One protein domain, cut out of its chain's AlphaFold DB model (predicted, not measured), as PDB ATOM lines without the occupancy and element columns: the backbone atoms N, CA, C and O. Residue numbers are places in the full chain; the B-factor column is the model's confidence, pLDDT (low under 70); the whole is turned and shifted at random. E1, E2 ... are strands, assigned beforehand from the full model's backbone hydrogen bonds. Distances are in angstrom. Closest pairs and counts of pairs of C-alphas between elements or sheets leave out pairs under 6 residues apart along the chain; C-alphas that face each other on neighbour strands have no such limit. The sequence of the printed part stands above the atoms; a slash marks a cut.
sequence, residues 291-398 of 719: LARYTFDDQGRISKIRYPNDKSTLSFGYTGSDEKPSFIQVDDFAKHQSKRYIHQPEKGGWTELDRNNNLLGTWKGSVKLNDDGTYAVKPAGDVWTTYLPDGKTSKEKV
ATOM      1  N   LEU A 291     310.219 355.513 392.671       96.50
ATOM      2  CA  LEU A 291     309.392 356.198 393.672       96.50
ATOM      3  C   LEU A 291     309.723 357.694 393.753       96.50
ATOM      4  O   LEU A 291     310.817 358.139 393.389       96.50
ATOM      5  N   ALA A 292     308.749 358.479 394.202       96.94
ATOM      6  CA  ALA A 292     308.895 359.905 394.420       96.94
ATOM      7  C   ALA A 292     309.955 360.199 395.488       96.94
ATOM      8  O   ALA A 292     310.302 359.352 396.313       96.94
ATOM      9  N   ARG A 293     310.472 361.428 395.456       97.25
ATOM     10  CA  ARG A 293     311.392 361.968 396.459       97.25
ATOM     11  C   ARG A 293     310.733 363.110 397.206       97.25
ATOM     12  O   ARG A 293     310.063 363.939 396.582       97.25
ATOM     13  N   TYR A 294     310.979 363.179 398.504       97.81
ATOM     14  CA  TYR A 294     310.306 364.094 399.415       97.81
ATOM     15  C   TYR A 294     311.314 365.034 400.078       97.81
ATOM     16  O   TYR A 294     312.425 364.640 400.435       97.81
ATOM     17  N   THR A 295     310.919 366.290 400.276       97.56
ATOM     18  CA  THR A 295     311.577 367.167 401.255       97.56
ATOM     19  C   THR A 295     310.576 367.573 402.315       97.56
ATOM     20  O   THR A 295     309.373 367.608 402.058       97.56
ATOM     21  N   PHE A 296     311.082 367.897 403.501       97.75
ATOM     22  CA  PHE A 296     310.274 368.280 404.651       97.75
ATOM     23  C   PHE A 296     310.611 369.710 405.092       97.75
ATOM     24  O   PHE A 296     311.662 370.234 404.721       97.75
ATOM     25  N   ASP A 297     309.705 370.370 405.808       96.31
ATOM     26  CA  ASP A 297     309.976 371.644 406.485       96.31
ATOM     27  C   ASP A 297     310.499 371.429 407.920       96.31
ATOM     28  O   ASP A 297     310.707 370.296 408.364       96.31
ATOM     29  N   ASP A 298     310.714 372.517 408.664       95.44
ATOM     30  CA  ASP A 298     311.164 372.478 410.062       95.44
ATOM     31  C   ASP A 298     310.102 371.938 411.045       95.44
ATOM     32  O   ASP A 298     310.391 371.771 412.226       95.44
ATOM     33  N   GLN A 299     308.894 371.619 410.563       96.31
ATOM     34  CA  GLN A 299     307.795 370.999 411.308       96.31
ATOM     35  C   GLN A 299     307.517 369.542 410.886       96.31
ATOM     36  O   GLN A 299     306.558 368.940 411.370       96.31
ATOM     37  N   GLY A 300     308.320 368.974 409.978       96.94
ATOM     38  CA  GLY A 300     308.189 367.591 409.499       96.94
ATOM     39  C   GLY A 300     307.133 367.401 408.402       96.94
ATOM     40  O   GLY A 300     306.922 366.278 407.931       96.94
ATOM     41  N   ARG A 301     306.478 368.480 407.955       97.44
ATOM     42  CA  ARG A 301     305.484 368.462 406.871       97.44
ATOM     43  C   ARG A 301     306.176 368.343 405.521       97.44
ATOM     44  O   ARG A 301     307.279 368.854 405.353       97.44
ATOM     45  N   ILE A 302     305.545 367.680 404.554       98.00
ATOM     46  CA  ILE A 302     306.101 367.512 403.203       98.00
ATOM     47  C   ILE A 302     306.133 368.876 402.496       98.00
ATOM     48  O   ILE A 302     305.115 369.368 402.026       98.00
ATOM     49  N   SER A 303     307.313 369.480 402.378       97.38
ATOM     50  CA  SER A 303     307.514 370.748 401.669       97.38
ATOM     51  C   SER A 303     307.659 370.569 400.155       97.38
ATOM     52  O   SER A 303     307.478 371.527 399.403       97.38
ATOM     53  N   LYS A 304     307.965 369.352 399.680       97.62
ATOM     54  CA  LYS A 304     308.130 369.058 398.249       97.62
ATOM     55  C   LYS A 304     307.935 367.584 397.916       97.62
ATOM     56  O   LYS A 304     308.367 366.727 398.680       97.62
ATOM     57  N   ILE A 305     307.389 367.315 396.731       97.19
ATOM     58  CA  ILE A 305     307.344 365.998 396.082       97.19
ATOM     59  C   ILE A 305     307.927 366.132 394.670       97.19
ATOM     60  O   ILE A 305     307.499 366.984 393.887       97.19
ATOM     61  N   ARG A 306     308.888 365.273 394.323       96.31
ATOM     62  CA  ARG A 306     309.422 365.113 392.960       96.31
ATOM     63  C   ARG A 306     309.132 363.694 392.482       96.31
ATOM     64  O   ARG A 306     309.666 362.746 393.050       96.31
ATOM     65  N   TYR A 307     308.289 363.553 391.463       93.94
ATOM     66  CA  TYR A 307     307.863 362.246 390.952       93.94
ATOM     67  C   TYR A 307     308.942 361.569 390.085       93.94
ATOM     68  O   TYR A 307     309.768 362.270 389.497       93.94
ATOM     69  N   PRO A 308     308.920 360.225 389.936       92.56
ATOM     70  CA  PRO A 308     309.967 359.463 389.234       92.56
ATOM     71  C   PRO A 308     310.201 359.867 387.779       92.56
ATOM     72  O   PRO A 308     311.262 359.610 387.221       92.56
ATOM     73  N   ASN A 309     309.186 360.454 387.144       85.44
ATOM     74  CA  ASN A 309     309.231 360.845 385.741       85.44
ATOM     75  C   ASN A 309     310.031 362.136 385.488       85.44
ATOM     76  O   ASN A 309     310.229 362.474 384.322       85.44
ATOM     77  N   ASP A 310     310.429 362.869 386.537       82.62
ATOM     78  CA  ASP A 310     311.078 364.189 386.483       82.62
ATOM     79  C   ASP A 310     310.331 365.265 385.662       82.62
ATOM     80  O   ASP A 310     310.840 366.366 385.456       82.62
ATOM     81  N   LYS A 311     309.090 364.994 385.236       85.94
ATOM     82  CA  LYS A 311     308.255 365.927 384.463       85.94
ATOM     83  C   LYS A 311     307.606 366.973 385.350       85.94
ATOM     84  O   LYS A 311     307.363 368.082 384.881       85.94
ATOM     85  N   SER A 312     307.324 366.631 386.608       89.94
ATOM     86  CA  SER A 312     306.700 367.549 387.551       89.94
ATOM     87  C   SER A 312     307.315 367.540 388.945       89.94
ATOM     88  O   SER A 312     307.907 366.569 389.426       89.94
ATOM     89  N   THR A 313     307.157 368.675 389.612       95.00
ATOM     90  CA  THR A 313     307.454 368.873 391.025       95.00
ATOM     91  C   THR A 313     306.284 369.602 391.666       95.00
ATOM     92  O   THR A 313     305.771 370.576 391.116       95.00
ATOM     93  N   LEU A 314     305.878 369.127 392.838       96.31
ATOM     94  CA  LEU A 314     304.954 369.819 393.725       96.31
ATOM     95  C   LEU A 314     305.766 370.412 394.870       96.31
ATOM     96  O   LEU A 314     306.558 369.699 395.481       96.31
ATOM     97  N   SER A 315     305.571 371.689 395.170       96.69
ATOM     98  CA  SER A 315     306.093 372.320 396.385       96.69
ATOM     99  C   SER A 315     304.928 372.827 397.225       96.69
ATOM    100  O   SER A 315     303.942 373.319 396.679       96.69
ATOM    101  N   PHE A 316     305.038 372.718 398.541       97.06
ATOM    102  CA  PHE A 316     304.002 373.092 399.497       97.06
ATOM    103  C   PHE A 316     304.559 374.112 400.482       97.06
ATOM    104  O   PHE A 316     305.743 374.091 400.822       97.06
ATOM    105  N   GLY A 317     303.690 374.975 400.987       94.75
ATOM    106  CA  GLY A 317     303.989 375.763 402.171       94.75
ATOM    107  C   GLY A 317     302.747 376.003 403.001       94.75
ATOM    108  O   GLY A 317     301.623 375.788 402.550       94.75
ATOM    109  N   TYR A 318     302.983 376.415 404.240       94.88
ATOM    110  CA  TYR A 318     302.012 376.351 405.323       94.88
ATOM    111  C   TYR A 318     301.950 377.684 406.070       94.88
ATOM    112  O   TYR A 318     302.932 378.428 406.128       94.88
ATOM    113  N   THR A 319     300.795 377.988 406.655       90.88
ATOM    114  CA  THR A 319     300.597 379.132 407.558       90.88
ATOM    115  C   THR A 319     300.137 378.606 408.907       90.88
ATOM    116  O   THR A 319     299.049 378.053 409.005       90.88
ATOM    117  N   GLY A 320     300.956 378.790 409.942       88.25
ATOM    118  CA  GLY A 320     300.685 378.245 411.271       88.25
ATOM    119  C   GLY A 320     301.143 376.792 411.437       88.25
ATOM    120  O   GLY A 320     302.066 376.324 410.761       88.25
ATOM    121  N   SER A 321     300.520 376.105 412.393       87.38
ATOM    122  CA  SER A 321     300.961 374.823 412.954       87.38
ATOM    123  C   SER A 321     300.088 373.627 412.558       87.38
ATOM    124  O   SER A 321     300.085 372.636 413.279       87.38
ATOM    125  N   ASP A 322     299.320 373.710 411.471       89.25
ATOM    126  CA  ASP A 322     298.589 372.560 410.927       89.25
ATOM    127  C   ASP A 322     299.301 371.958 409.701       89.25
ATOM    128  O   ASP A 322     300.305 372.480 409.208       89.25
ATOM    129  N   GLU A 323     298.801 370.818 409.229       91.88
ATOM    130  CA  GLU A 323     299.295 370.122 408.037       91.88
ATOM    131  C   GLU A 323     298.572 370.560 406.745       91.88
ATOM    132  O   GLU A 323     298.776 369.977 405.682       91.88
ATOM    133  N   LYS A 324     297.727 371.600 406.783       93.25
ATOM    134  CA  LYS A 324     296.960 372.036 405.607       93.25
ATOM    135  C   LYS A 324     297.808 372.997 404.765       93.25
ATOM    136  O   LYS A 324     298.164 374.071 405.253       93.25
ATOM    137  N   PRO A 325     298.135 372.671 403.499       95.75
ATOM    138  CA  PRO A 325     298.913 373.579 402.663       95.75
ATOM    139  C   PRO A 325     298.190 374.919 402.482       95.75
ATOM    140  O   PRO A 325     297.051 374.965 402.021       95.75
ATOM    141  N   SER A 326     298.867 376.014 402.819       95.31
ATOM    142  CA  SER A 326     298.406 377.380 402.557       95.31
ATOM    143  C   SER A 326     298.770 377.844 401.150       95.31
ATOM    144  O   SER A 326     298.087 378.694 400.579       95.31
ATOM    145  N   PHE A 327     299.813 377.259 400.555       95.69
ATOM    146  CA  PHE A 327     300.059 377.348 399.124       95.69
ATOM    147  C   PHE A 327     300.605 376.041 398.551       95.69
ATOM    148  O   PHE A 327     301.228 375.237 399.248       95.69
ATOM    149  N   ILE A 328     300.395 375.869 397.249       96.62
ATOM    150  CA  ILE A 328     300.934 374.780 396.434       96.62
ATOM    151  C   ILE A 328     301.550 375.401 395.183       96.62
ATOM    152  O   ILE A 328     300.962 376.296 394.581       96.62
ATOM    153  N   GLN A 329     302.716 374.931 394.768       96.19
ATOM    154  CA  GLN A 329     303.331 375.269 393.491       96.19
ATOM    155  C   GLN A 329     303.504 373.994 392.671       96.19
ATOM    156  O   GLN A 329     304.008 372.993 393.176       96.19
ATOM    157  N   VAL A 330     303.072 374.038 391.414       95.31
ATOM    158  CA  VAL A 330     303.170 372.945 390.447       95.31
ATOM    159  C   VAL A 330     304.118 373.391 389.343       95.31
ATOM    160  O   VAL A 330     303.759 374.234 388.520       95.31
ATOM    161  N   ASP A 331     305.319 372.823 389.330       94.19
ATOM    162  CA  ASP A 331     306.312 373.034 388.281       94.19
ATOM    163  C   ASP A 331     306.209 371.881 387.272       94.19
ATOM    164  O   ASP A 331     306.467 370.731 387.625       94.19
ATOM    165  N   ASP A 332     305.818 372.171 386.029       93.06
ATOM    166  CA  ASP A 332     305.796 371.241 384.893       93.06
ATOM    167  C   ASP A 332     306.994 371.550 383.984       93.06
ATOM    168  O   ASP A 332     306.971 372.465 383.150       93.06
ATOM    169  N   PHE A 333     308.072 370.786 384.169       90.50
ATOM    170  CA  PHE A 333     309.326 370.973 383.440       90.50
ATOM    171  C   PHE A 333     309.197 370.615 381.961       90.50
ATOM    172  O   PHE A 333     309.875 371.226 381.138       90.50
ATOM    173  N   ALA A 334     308.305 369.682 381.611       89.81
ATOM    174  CA  ALA A 334     308.072 369.276 380.227       89.81
ATOM    175  C   ALA A 334     307.366 370.371 379.407       89.81
ATOM    176  O   ALA A 334     307.559 370.444 378.195       89.81
ATOM    177  N   LYS A 335     306.570 371.232 380.058       91.44
ATOM    178  CA  LYS A 335     305.910 372.390 379.425       91.44
ATOM    179  C   LYS A 335     306.591 373.736 379.708       91.44
ATOM    180  O   LYS A 335     306.109 374.758 379.227       91.44
ATOM    181  N   HIS A 336     307.667 373.760 380.500       92.12
ATOM    182  CA  HIS A 336     308.294 374.978 381.046       92.12
ATOM    183  C   HIS A 336     307.303 375.927 381.757       92.12
ATOM    184  O   HIS A 336     307.447 377.156 381.726       92.12
ATOM    185  N   GLN A 337     306.290 375.349 382.405       94.00
ATOM    186  CA  GLN A 337     305.223 376.069 383.098       94.00
ATOM    187  C   GLN A 337     305.366 375.897 384.608       94.00
ATOM    188  O   GLN A 337     305.673 374.813 385.091       94.00
ATOM    189  N   SER A 338     305.101 376.964 385.357       95.00
ATOM    190  CA  SER A 338     304.900 376.896 386.801       95.00
ATOM    191  C   SER A 338     303.609 377.625 387.143       95.00
ATOM    192  O   SER A 338     303.304 378.665 386.548       95.00
ATOM    193  N   LYS A 339     302.840 377.037 388.056       95.69
ATOM    194  CA  LYS A 339     301.577 377.566 388.567       95.69
ATOM    195  C   LYS A 339     301.590 377.529 390.082       95.69
ATOM    196  O   LYS A 339     302.004 376.530 390.667       95.69
ATOM    197  N   ARG A 340     301.095 378.586 390.715       96.06
ATOM    198  CA  ARG A 340     301.023 378.697 392.174       96.06
ATOM    199  C   ARG A 340     299.582 378.917 392.613       96.06
ATOM    200  O   ARG A 340     298.903 379.796 392.100       96.06
ATOM    201  N   TYR A 341     299.140 378.125 393.575       96.25
ATOM    202  CA  TYR A 341     297.816 378.168 394.179       96.25
ATOM    203  C   TYR A 341     297.968 378.649 395.618       96.25
ATOM    204  O   TYR A 341     298.678 378.014 396.393       96.25
ATOM    205  N   ILE A 342     297.330 379.760 395.983       96.06
ATOM    206  CA  ILE A 342     297.325 380.294 397.355       96.06
ATOM    207  C   ILE A 342     295.924 380.111 397.930       96.06
ATOM    208  O   ILE A 342     294.957 380.570 397.329       96.06
ATOM    209  N   HIS A 343     295.802 379.442 399.072       94.94
ATOM    210  CA  HIS A 343     294.519 379.208 399.723       94.94
ATOM    211  C   HIS A 343     293.915 380.536 400.211       94.94
ATOM    212  O   HIS A 343     294.619 381.407 400.725       94.94
ATOM    213  N   GLN A 344     292.608 380.702 400.025       94.06
ATOM    214  CA  GLN A 344     291.817 381.861 400.442       94.06
ATOM    215  C   GLN A 344     290.640 381.331 401.284       94.06
ATOM    216  O   GLN A 344     289.551 381.117 400.735       94.06
ATOM    217  N   PRO A 345     290.846 381.034 402.586       87.75
ATOM    218  CA  PRO A 345     289.828 380.409 403.434       87.75
ATOM    219  C   PRO A 345     288.496 381.171 403.430       87.75
ATOM    220  O   PRO A 345     287.430 380.571 403.344       87.75
ATOM    221  N   GLU A 346     288.566 382.502 403.442       90.94
ATOM    222  CA  GLU A 346     287.426 383.420 403.459       90.94
ATOM    223  C   GLU A 346     286.658 383.490 402.127       90.94
ATOM    224  O   GLU A 346     285.533 383.983 402.089       90.94
ATOM    225  N   LYS A 347     287.243 382.973 401.037       88.62
ATOM    226  CA  LYS A 347     286.617 382.876 399.705       88.62
ATOM    227  C   LYS A 347     286.244 381.439 399.318       88.62
ATOM    228  O   LYS A 347     285.698 381.235 398.233       88.62
ATOM    229  N   GLY A 348     286.552 380.448 400.163       88.06
ATOM    230  CA  GLY A 348     286.273 379.032 399.897       88.06
ATOM    231  C   GLY A 348     286.976 378.490 398.646       88.06
ATOM    232  O   GLY A 348     286.362 377.775 397.856       88.06
ATOM    233  N   GLY A 349     288.237 378.868 398.415       92.69
ATOM    234  CA  GLY A 349     288.979 378.439 397.228       92.69
ATOM    235  C   GLY A 349     290.438 378.882 397.217       92.69
ATOM    236  O   GLY A 349     291.019 379.197 398.254       92.69
ATOM    237  N   TRP A 350     291.032 378.909 396.026       96.44
ATOM    238  CA  TRP A 350     292.442 379.223 395.806       96.44
ATOM    239  C   TRP A 350     292.606 380.334 394.771       96.44
ATOM    240  O   TRP A 350     291.901 380.357 393.763       96.44
ATOM    241  N   THR A 351     293.579 381.215 394.967       96.44
ATOM    242  CA  THR A 351     294.069 382.139 393.938       96.44
ATOM    243  C   THR A 351     295.099 381.417 393.074       96.44
ATOM    244  O   THR A 351     296.092 380.928 393.609       96.44
ATOM    245  N   GLU A 352     294.879 381.346 391.761       96.81
ATOM    246  CA  GLU A 352     295.817 380.763 390.793       96.81
ATOM    247  C   GLU A 352     296.691 381.865 390.180       96.81
ATOM    248  O   GLU A 352     296.181 382.851 389.644       96.81
ATOM    249  N   LEU A 353     298.008 381.683 390.257       95.81
ATOM    250  CA  LEU A 353     299.034 382.593 389.757       95.81
ATOM    251  C   LEU A 353     299.964 381.884 388.761       95.81
ATOM    252  O   LEU A 353     300.208 380.678 388.879       95.81
ATOM    253  N   ASP A 354     300.529 382.639 387.818       94.44
ATOM    254  CA  ASP A 354     301.618 382.166 386.953       94.44
ATOM    255  C   ASP A 354     302.992 382.213 387.659       94.44
ATOM    256  O   ASP A 354     303.126 382.668 388.798       94.44
ATOM    257  N   ARG A 355     304.045 381.775 386.955       92.12
ATOM    258  CA  ARG A 355     305.439 381.805 387.440       92.12
ATOM    259  C   ARG A 355     305.974 383.203 387.795       92.12
ATOM    260  O   ARG A 355     306.963 383.307 388.511       92.12
ATOM    261  N   ASN A 356     305.362 384.263 387.265       91.12
ATOM    262  CA  ASN A 356     305.723 385.657 387.523       91.12
ATOM    263  C   ASN A 356     304.855 386.273 388.644       91.12
ATOM    264  O   ASN A 356     305.046 387.433 388.996       91.12
ATOM    265  N   ASN A 357     303.944 385.489 389.238       92.00
ATOM    266  CA  ASN A 357     302.910 385.889 390.196       92.00
ATOM    267  C   ASN A 357     301.777 386.758 389.601       92.00
ATOM    268  O   ASN A 357     301.048 387.405 390.351       92.00
ATOM    269  N   ASN A 358     301.575 386.740 388.278       95.62
ATOM    270  CA  ASN A 358     300.386 387.334 387.659       95.62
ATOM    271  C   ASN A 358     299.144 386.506 388.005       95.62
ATOM    272  O   ASN A 358     299.187 385.276 387.967       95.62
ATOM    273  N   LEU A 359     298.022 387.174 388.281       96.12
ATOM    274  CA  LEU A 359     296.740 386.519 388.537       96.12
ATOM    275  C   LEU A 359     296.209 385.828 387.272       96.12
ATOM    276  O   LEU A 359     295.907 386.491 386.284       96.12
ATOM    277  N   LEU A 360     296.045 384.504 387.332       95.69
ATOM    278  CA  LEU A 360     295.378 383.708 386.297       95.69
ATOM    279  C   LEU A 360     293.885 383.510 386.594       95.69
ATOM    280  O   LEU A 360     293.092 383.354 385.668       95.69
ATOM    281  N   GLY A 361     293.492 383.522 387.872       95.81
ATOM    282  CA  GLY A 361     292.091 383.450 388.285       95.81
ATOM    283  C   GLY A 361     291.901 382.868 389.684       95.81
ATOM    284  O   GLY A 361     292.794 382.918 390.532       95.81
ATOM    285  N   THR A 362     290.720 382.297 389.927       94.62
ATOM    286  CA  THR A 362     290.382 381.596 391.174       94.62
ATOM    287  C   THR A 362     289.944 380.163 390.898       94.62
ATOM    288  O   THR A 362     289.062 379.934 390.070       94.62
ATOM    289  N   TRP A 363     290.489 379.209 391.645       93.38
ATOM    290  CA  TRP A 363     290.171 377.788 391.554       93.38
ATOM    291  C   TRP A 363     289.380 377.334 392.790       93.38
ATOM    292  O   TRP A 363     289.882 377.378 393.910       93.38
ATOM    293  N   LYS A 364     288.134 376.881 392.597       91.62
ATOM    294  CA  LYS A 364     287.240 376.381 393.667       91.62
ATOM    295  C   LYS A 364     287.412 374.881 393.957       91.62
ATOM    296  O   LYS A 364     286.439 374.185 394.230       91.62
ATOM    297  N   GLY A 365     288.620 374.353 393.785       90.12
ATOM    298  CA  GLY A 365     288.900 372.945 394.052       90.12
ATOM    299  C   GLY A 365     289.393 372.686 395.472       90.12
ATOM    300  O   GLY A 365     289.808 373.598 396.187       90.12
ATOM    301  N   SER A 366     289.386 371.413 395.852       92.62
ATOM    302  CA  SER A 366     289.943 370.930 397.116       92.62
ATOM    303  C   SER A 366     291.252 370.191 396.879       92.62
ATOM    304  O   SER A 366     291.462 369.568 395.835       92.62
ATOM    305  N   VAL A 367     292.124 370.228 397.881       93.81
ATOM    306  CA  VAL A 367     293.412 369.534 397.882       93.81
ATOM    307  C   VAL A 367     293.506 368.681 399.132       93.81
ATOM    308  O   VAL A 367     293.114 369.118 400.212       93.81
ATOM    309  N   LYS A 368     294.054 367.478 398.978       94.12
ATOM    310  CA  LYS A 368     294.449 366.609 400.080       94.12
ATOM    311  C   LYS A 368     295.912 366.225 399.885       94.12
ATOM    312  O   LYS A 368     296.314 365.848 398.789       94.12
ATOM    313  N   LEU A 369     296.696 366.325 400.945       95.69
ATOM    314  CA  LEU A 369     298.026 365.742 401.037       95.69
ATOM    315  C   LEU A 369     297.919 364.698 402.143       95.69
ATOM    316  O   LEU A 369     297.505 365.040 403.249       95.69
ATOM    317  N   ASN A 370     298.146 363.434 401.805       95.06
ATOM    318  CA  ASN A 370     298.031 362.333 402.750       95.06
ATOM    319  C   ASN A 370     299.395 361.995 403.354       95.06
ATOM    320  O   ASN A 370     300.454 362.345 402.829       95.06
ATOM    321  N   ASP A 371     299.331 361.250 404.447       93.69
ATOM    322  CA  ASP A 371     300.467 360.881 405.275       93.69
ATOM    323  C   ASP A 371     301.509 359.990 404.591       93.69
ATOM    324  O   ASP A 371     302.704 360.134 404.853       93.69
ATOM    325  N   ASP A 372     301.060 359.145 403.663       92.56
ATOM    326  CA  ASP A 372     301.874 358.288 402.792       92.56
ATOM    327  C   ASP A 372     302.580 359.055 401.653       92.56
ATOM    328  O   ASP A 372     303.249 358.465 400.802       92.56
ATOM    329  N   GLY A 373     302.414 360.379 401.602       93.44
ATOM    330  CA  GLY A 373     302.952 361.224 400.547       93.44
ATOM    331  C   GLY A 373     302.181 361.153 399.226       93.44
ATOM    332  O   GLY A 373     302.703 361.625 398.210       93.44
ATOM    333  N   THR A 374     300.963 360.600 399.205       94.81
ATOM    334  CA  THR A 374     300.035 360.780 398.080       94.81
ATOM    335  C   THR A 374     299.423 362.183 398.105       94.81
ATOM    336  O   THR A 374     299.073 362.738 399.149       94.81
ATOM    337  N   TYR A 375     299.267 362.769 396.921       94.81
ATOM    338  CA  TYR A 375     298.658 364.084 396.725       94.81
ATOM    339  C   TYR A 375     297.373 363.915 395.921       94.81
ATOM    340  O   TYR A 375     297.383 363.221 394.910       94.81
ATOM    341  N   ALA A 376     296.270 364.535 396.325       94.19
ATOM    342  CA  ALA A 376     294.992 364.442 395.629       94.19
ATOM    343  C   ALA A 376     294.399 365.827 395.366       94.19
ATOM    344  O   ALA A 376     294.419 366.706 396.229       94.19
ATOM    345  N   VAL A 377     293.813 366.003 394.182       93.88
ATOM    346  CA  VAL A 377     293.066 367.211 393.809       93.88
ATOM    347  C   VAL A 377     291.648 366.860 393.393       93.88
ATOM    348  O   VAL A 377     291.430 365.935 392.609       93.88
ATOM    349  N   LYS A 378     290.686 367.639 393.879       92.44
ATOM    350  CA  LYS A 378     289.297 367.635 393.427       92.44
ATOM    351  C   LYS A 378     289.044 368.972 392.725       92.44
ATOM    352  O   LYS A 378     288.960 369.993 393.406       92.44
ATOM    353  N   PRO A 379     288.967 369.022 391.382       86.62
ATOM    354  CA  PRO A 379     288.386 370.162 390.664       86.62
ATOM    355  C   PRO A 379     286.941 370.415 391.136       86.62
ATOM    356  O   PRO A 379     286.413 369.636 391.915       86.62
ATOM    357  N   ALA A 380     286.250 371.447 390.648       82.31
ATOM    358  CA  ALA A 380     284.901 371.810 391.122       82.31
ATOM    359  C   ALA A 380     283.752 370.805 390.788       82.31
ATOM    360  O   ALA A 380     282.595 371.201 390.711       82.31
ATOM    361  N   GLY A 381     284.054 369.517 390.577       81.31
ATOM    362  CA  GLY A 381     283.105 368.408 390.424       81.31
ATOM    363  C   GLY A 381     283.564 367.155 391.189       81.31
ATOM    364  O   GLY A 381     284.628 367.141 391.802       81.31
ATOM    365  N   ASP A 382     282.782 366.074 391.158       86.81
ATOM    366  CA  ASP A 382     282.870 364.975 392.143       86.81
ATOM    367  C   ASP A 382     283.930 363.879 391.920       86.81
ATOM    368  O   ASP A 382     283.740 362.730 392.323       86.81
ATOM    369  N   VAL A 383     285.072 364.217 391.315       92.81
ATOM    370  CA  VAL A 383     286.162 363.258 391.061       92.81
ATOM    371  C   VAL A 383     287.475 363.735 391.672       92.81
ATOM    372  O   VAL A 383     288.039 364.742 391.237       92.81
ATOM    373  N   TRP A 384     287.997 362.974 392.634       94.31
ATOM    374  CA  TRP A 384     289.377 363.113 393.094       94.31
ATOM    375  C   TRP A 384     290.327 362.522 392.053       94.31
ATOM    376  O   TRP A 384     290.099 361.431 391.534       94.31
ATOM    377  N   THR A 385     291.406 363.239 391.747       94.50
ATOM    378  CA  THR A 385     292.566 362.710 391.019       94.50
ATOM    379  C   THR A 385     293.735 362.626 391.992       94.50
ATOM    380  O   THR A 385     294.218 363.663 392.450       94.50
ATOM    381  N   THR A 386     294.167 361.406 392.301       95.06
ATOM    382  CA  THR A 386     295.219 361.111 393.285       95.06
ATOM    383  C   THR A 386     296.501 360.704 392.573       95.06
ATOM    384  O   THR A 386     296.478 359.821 391.721       95.06
ATOM    385  N   TYR A 387     297.614 361.333 392.933       94.00
ATOM    386  CA  TYR A 387     298.962 361.095 392.430       94.00
ATOM    387  C   TYR A 387     299.711 360.222 393.432       94.00
ATOM    388  O   TYR A 387     299.951 360.633 394.572       94.00
ATOM    389  N   LEU A 388     300.053 359.012 392.997       94.56
ATOM    390  CA  LEU A 388     300.737 358.004 393.798       94.56
ATOM    391  C   LEU A 388     302.260 358.238 393.802       94.56
ATOM    392  O   LEU A 388     302.773 358.856 392.864       94.56
ATOM    393  N   PRO A 389     303.013 357.740 394.805       93.88
ATOM    394  CA  PRO A 389     304.466 357.907 394.866       93.88
ATOM    395  C   PRO A 389     305.206 357.376 393.630       93.88
ATOM    396  O   PRO A 389     306.231 357.926 393.249       93.88
ATOM    397  N   ASP A 390     304.679 356.360 392.945       93.62
ATOM    398  CA  ASP A 390     305.246 355.832 391.694       93.62
ATOM    399  C   ASP A 390     304.966 356.712 390.451       93.62
ATOM    400  O   ASP A 390     305.360 356.381 389.332       93.62
ATOM    401  N   GLY A 391     304.288 357.849 390.632       91.69
ATOM    402  CA  GLY A 391     303.904 358.777 389.572       91.69
ATOM    403  C   GLY A 391     302.655 358.370 388.783       91.69
ATOM    404  O   GLY A 391     302.283 359.098 387.858       91.69
ATOM    405  N   LYS A 392     301.987 357.254 389.118       93.00
ATOM    406  CA  LYS A 392     300.678 356.910 388.540       93.00
ATOM    407  C   LYS A 392     299.578 357.808 389.107       93.00
ATOM    408  O   LYS A 392     299.685 358.348 390.207       93.00
ATOM    409  N   THR A 393     298.478 357.923 388.366       93.25
ATOM    410  CA  THR A 393     297.276 358.639 388.810       93.25
ATOM    411  C   THR A 393     296.086 357.702 388.958       93.25
ATOM    412  O   THR A 393     295.740 357.007 388.001       93.25
ATOM    413  N   SER A 394     295.407 357.754 390.101       94.44
ATOM    414  CA  SER A 394     294.078 357.169 390.302       94.44
ATOM    415  C   SER A 394     292.989 358.237 390.150       94.44
ATOM    416  O   SER A 394     293.242 359.428 390.360       94.44
ATOM    417  N   LYS A 395     291.773 357.820 389.783       94.00
ATOM    418  CA  LYS A 395     290.576 358.672 389.757       94.00
ATOM    419  C   LYS A 395     289.457 357.997 390.525       94.00
ATOM    420  O   LYS A 395     289.006 356.924 390.136       94.00
ATOM    421  N   GLU A 396     288.975 358.668 391.557       91.19
ATOM    422  CA  GLU A 396     287.914 358.173 392.426       91.19
ATOM    423  C   GLU A 396     286.713 359.114 392.329       91.19
ATOM    424  O   GLU A 396     286.823 360.317 392.587       91.19
ATOM    425  N   LYS A 397     285.558 358.578 391.918       84.19
ATOM    426  CA  LYS A 397     284.284 359.282 392.088       84.19
ATOM    427  C   LYS A 397     283.925 359.218 393.561       84.19
ATOM    428  O   LYS A 397     283.882 358.122 394.112       84.19
ATOM    429  N   VAL A 398     283.584 360.356 394.156       77.56
ATOM    430  CA  VAL A 398     282.932 360.351 395.467       77.56
ATOM    431  C   VAL A 398     281.599 359.620 395.297       77.56
ATOM    432  O   VAL A 398     280.687 360.145 394.658       77.56
TER     433      VAL A 398
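What this domain is: This is residues 291 to 398 of the 719 residues of an uncharacterized protein of Candidatus Melainabacteria bacterium (UniProt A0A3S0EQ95). A wide, twisted wall of seven strands, E1 to E7, has a smaller four-stranded sheet, E8 to E11, slanting away from one face. Its strand E8 is nearest to the wall and E11 farthest from it; the two sheets form an open wedge rather than a closed sandwich, and the wall's other face is bare. The printed part has 108 residues, with no named helix and eleven named strands, E1 to E11 in chain order; both sheets are antiparallel, their strands side by side in that same order, and the class is all strand. The whole is compact, with a radius of gyration of the C-alphas of 13.5 A, and rounded, with spans of 35 by 35 by 29 A.

Where its parts are: The longest strands of the large sheet by residues are E4, residues 325 to 332, 19.2 A from first to last C-alpha, and E5, residues 337 to 344, 22.7 A. Before E4 stand E3, residues 312 to 318, 20.4 A long, E2, residues 302 to 306, and E1, residues 293 to 296, which begins at C-alpha 293 at (311.392, 361.968, 396.459). After E5 come E6, residues 349 to 354, 16.7 A long, and E7, residues 359 to 363, which ends at C-alpha 363 at (290.171, 377.788, 391.554). The small sheet holds E8, residues 366 to 369, E9, residues 375 to 378, E10, residues 383 to 387, 13.1 A long, and E11, residues 393 to 397, 13.4 A long, ending at C-alpha 397 at (284.284, 359.282, 392.088).

How they stand to each other: The large sheet is a meander, each strand the antiparallel neighbour of the one before, with E1 and E7 as its edge strands. From edge to edge its strands' lines turn by 95 degrees, while the way across it turns by 2 degrees. E4 and E5 form a hairpin at 167 degrees, with N 330 and O 339 2.8 A apart, within hydrogen-bond range. E3 and E4 form a hairpin at 164 degrees, with N 315 and O 329 at 2.8 A. E2 and E3 form one too, at 175 degrees, with N 314 and O 305 at 2.9 A, and so do E1 and E2, at 162 degrees, with N 295 and O 304 at 3.0 A. On the other side of E5, E6 is its antiparallel neighbour at 151 degrees, with N 342 and O 351 at 2.9 A. E6 and E7 form a hairpin at 151 degrees, with N 352 and O 361 at 2.9 A. E7 then runs on into E8 across a break of 2 residues, at 86 degrees. The small sheet is a second meander. Its hairpins are E8 and E9, with N 368 and O 376 at 2.9 A, E9 and E10, with N 385 and O 377 at 2.8 A, and E10 and E11, with N 386 and O 394 at 2.9 A. The closest C-alphas of E6 and E8 are those of Gly 349 and Ser 366, 7.6 A apart. E4 and E8 are only just apart, at 8.1 A. E5 and E9 are apart, and so are E3 and E10.

The domain as a whole: The two C-alphas farthest apart are those of Leu 291 and Glu 346, at 36.3 A. The C-alphas of the first and last printed residues, Leu 291 and Val 398, are 26.8 A apart. The printed part has no cut. The link from E3 to E4 is short, with 6 residues; the other links are tight, and no link is long. The mean pLDDT of the printed part is 93.3, and no printed residue is under 70.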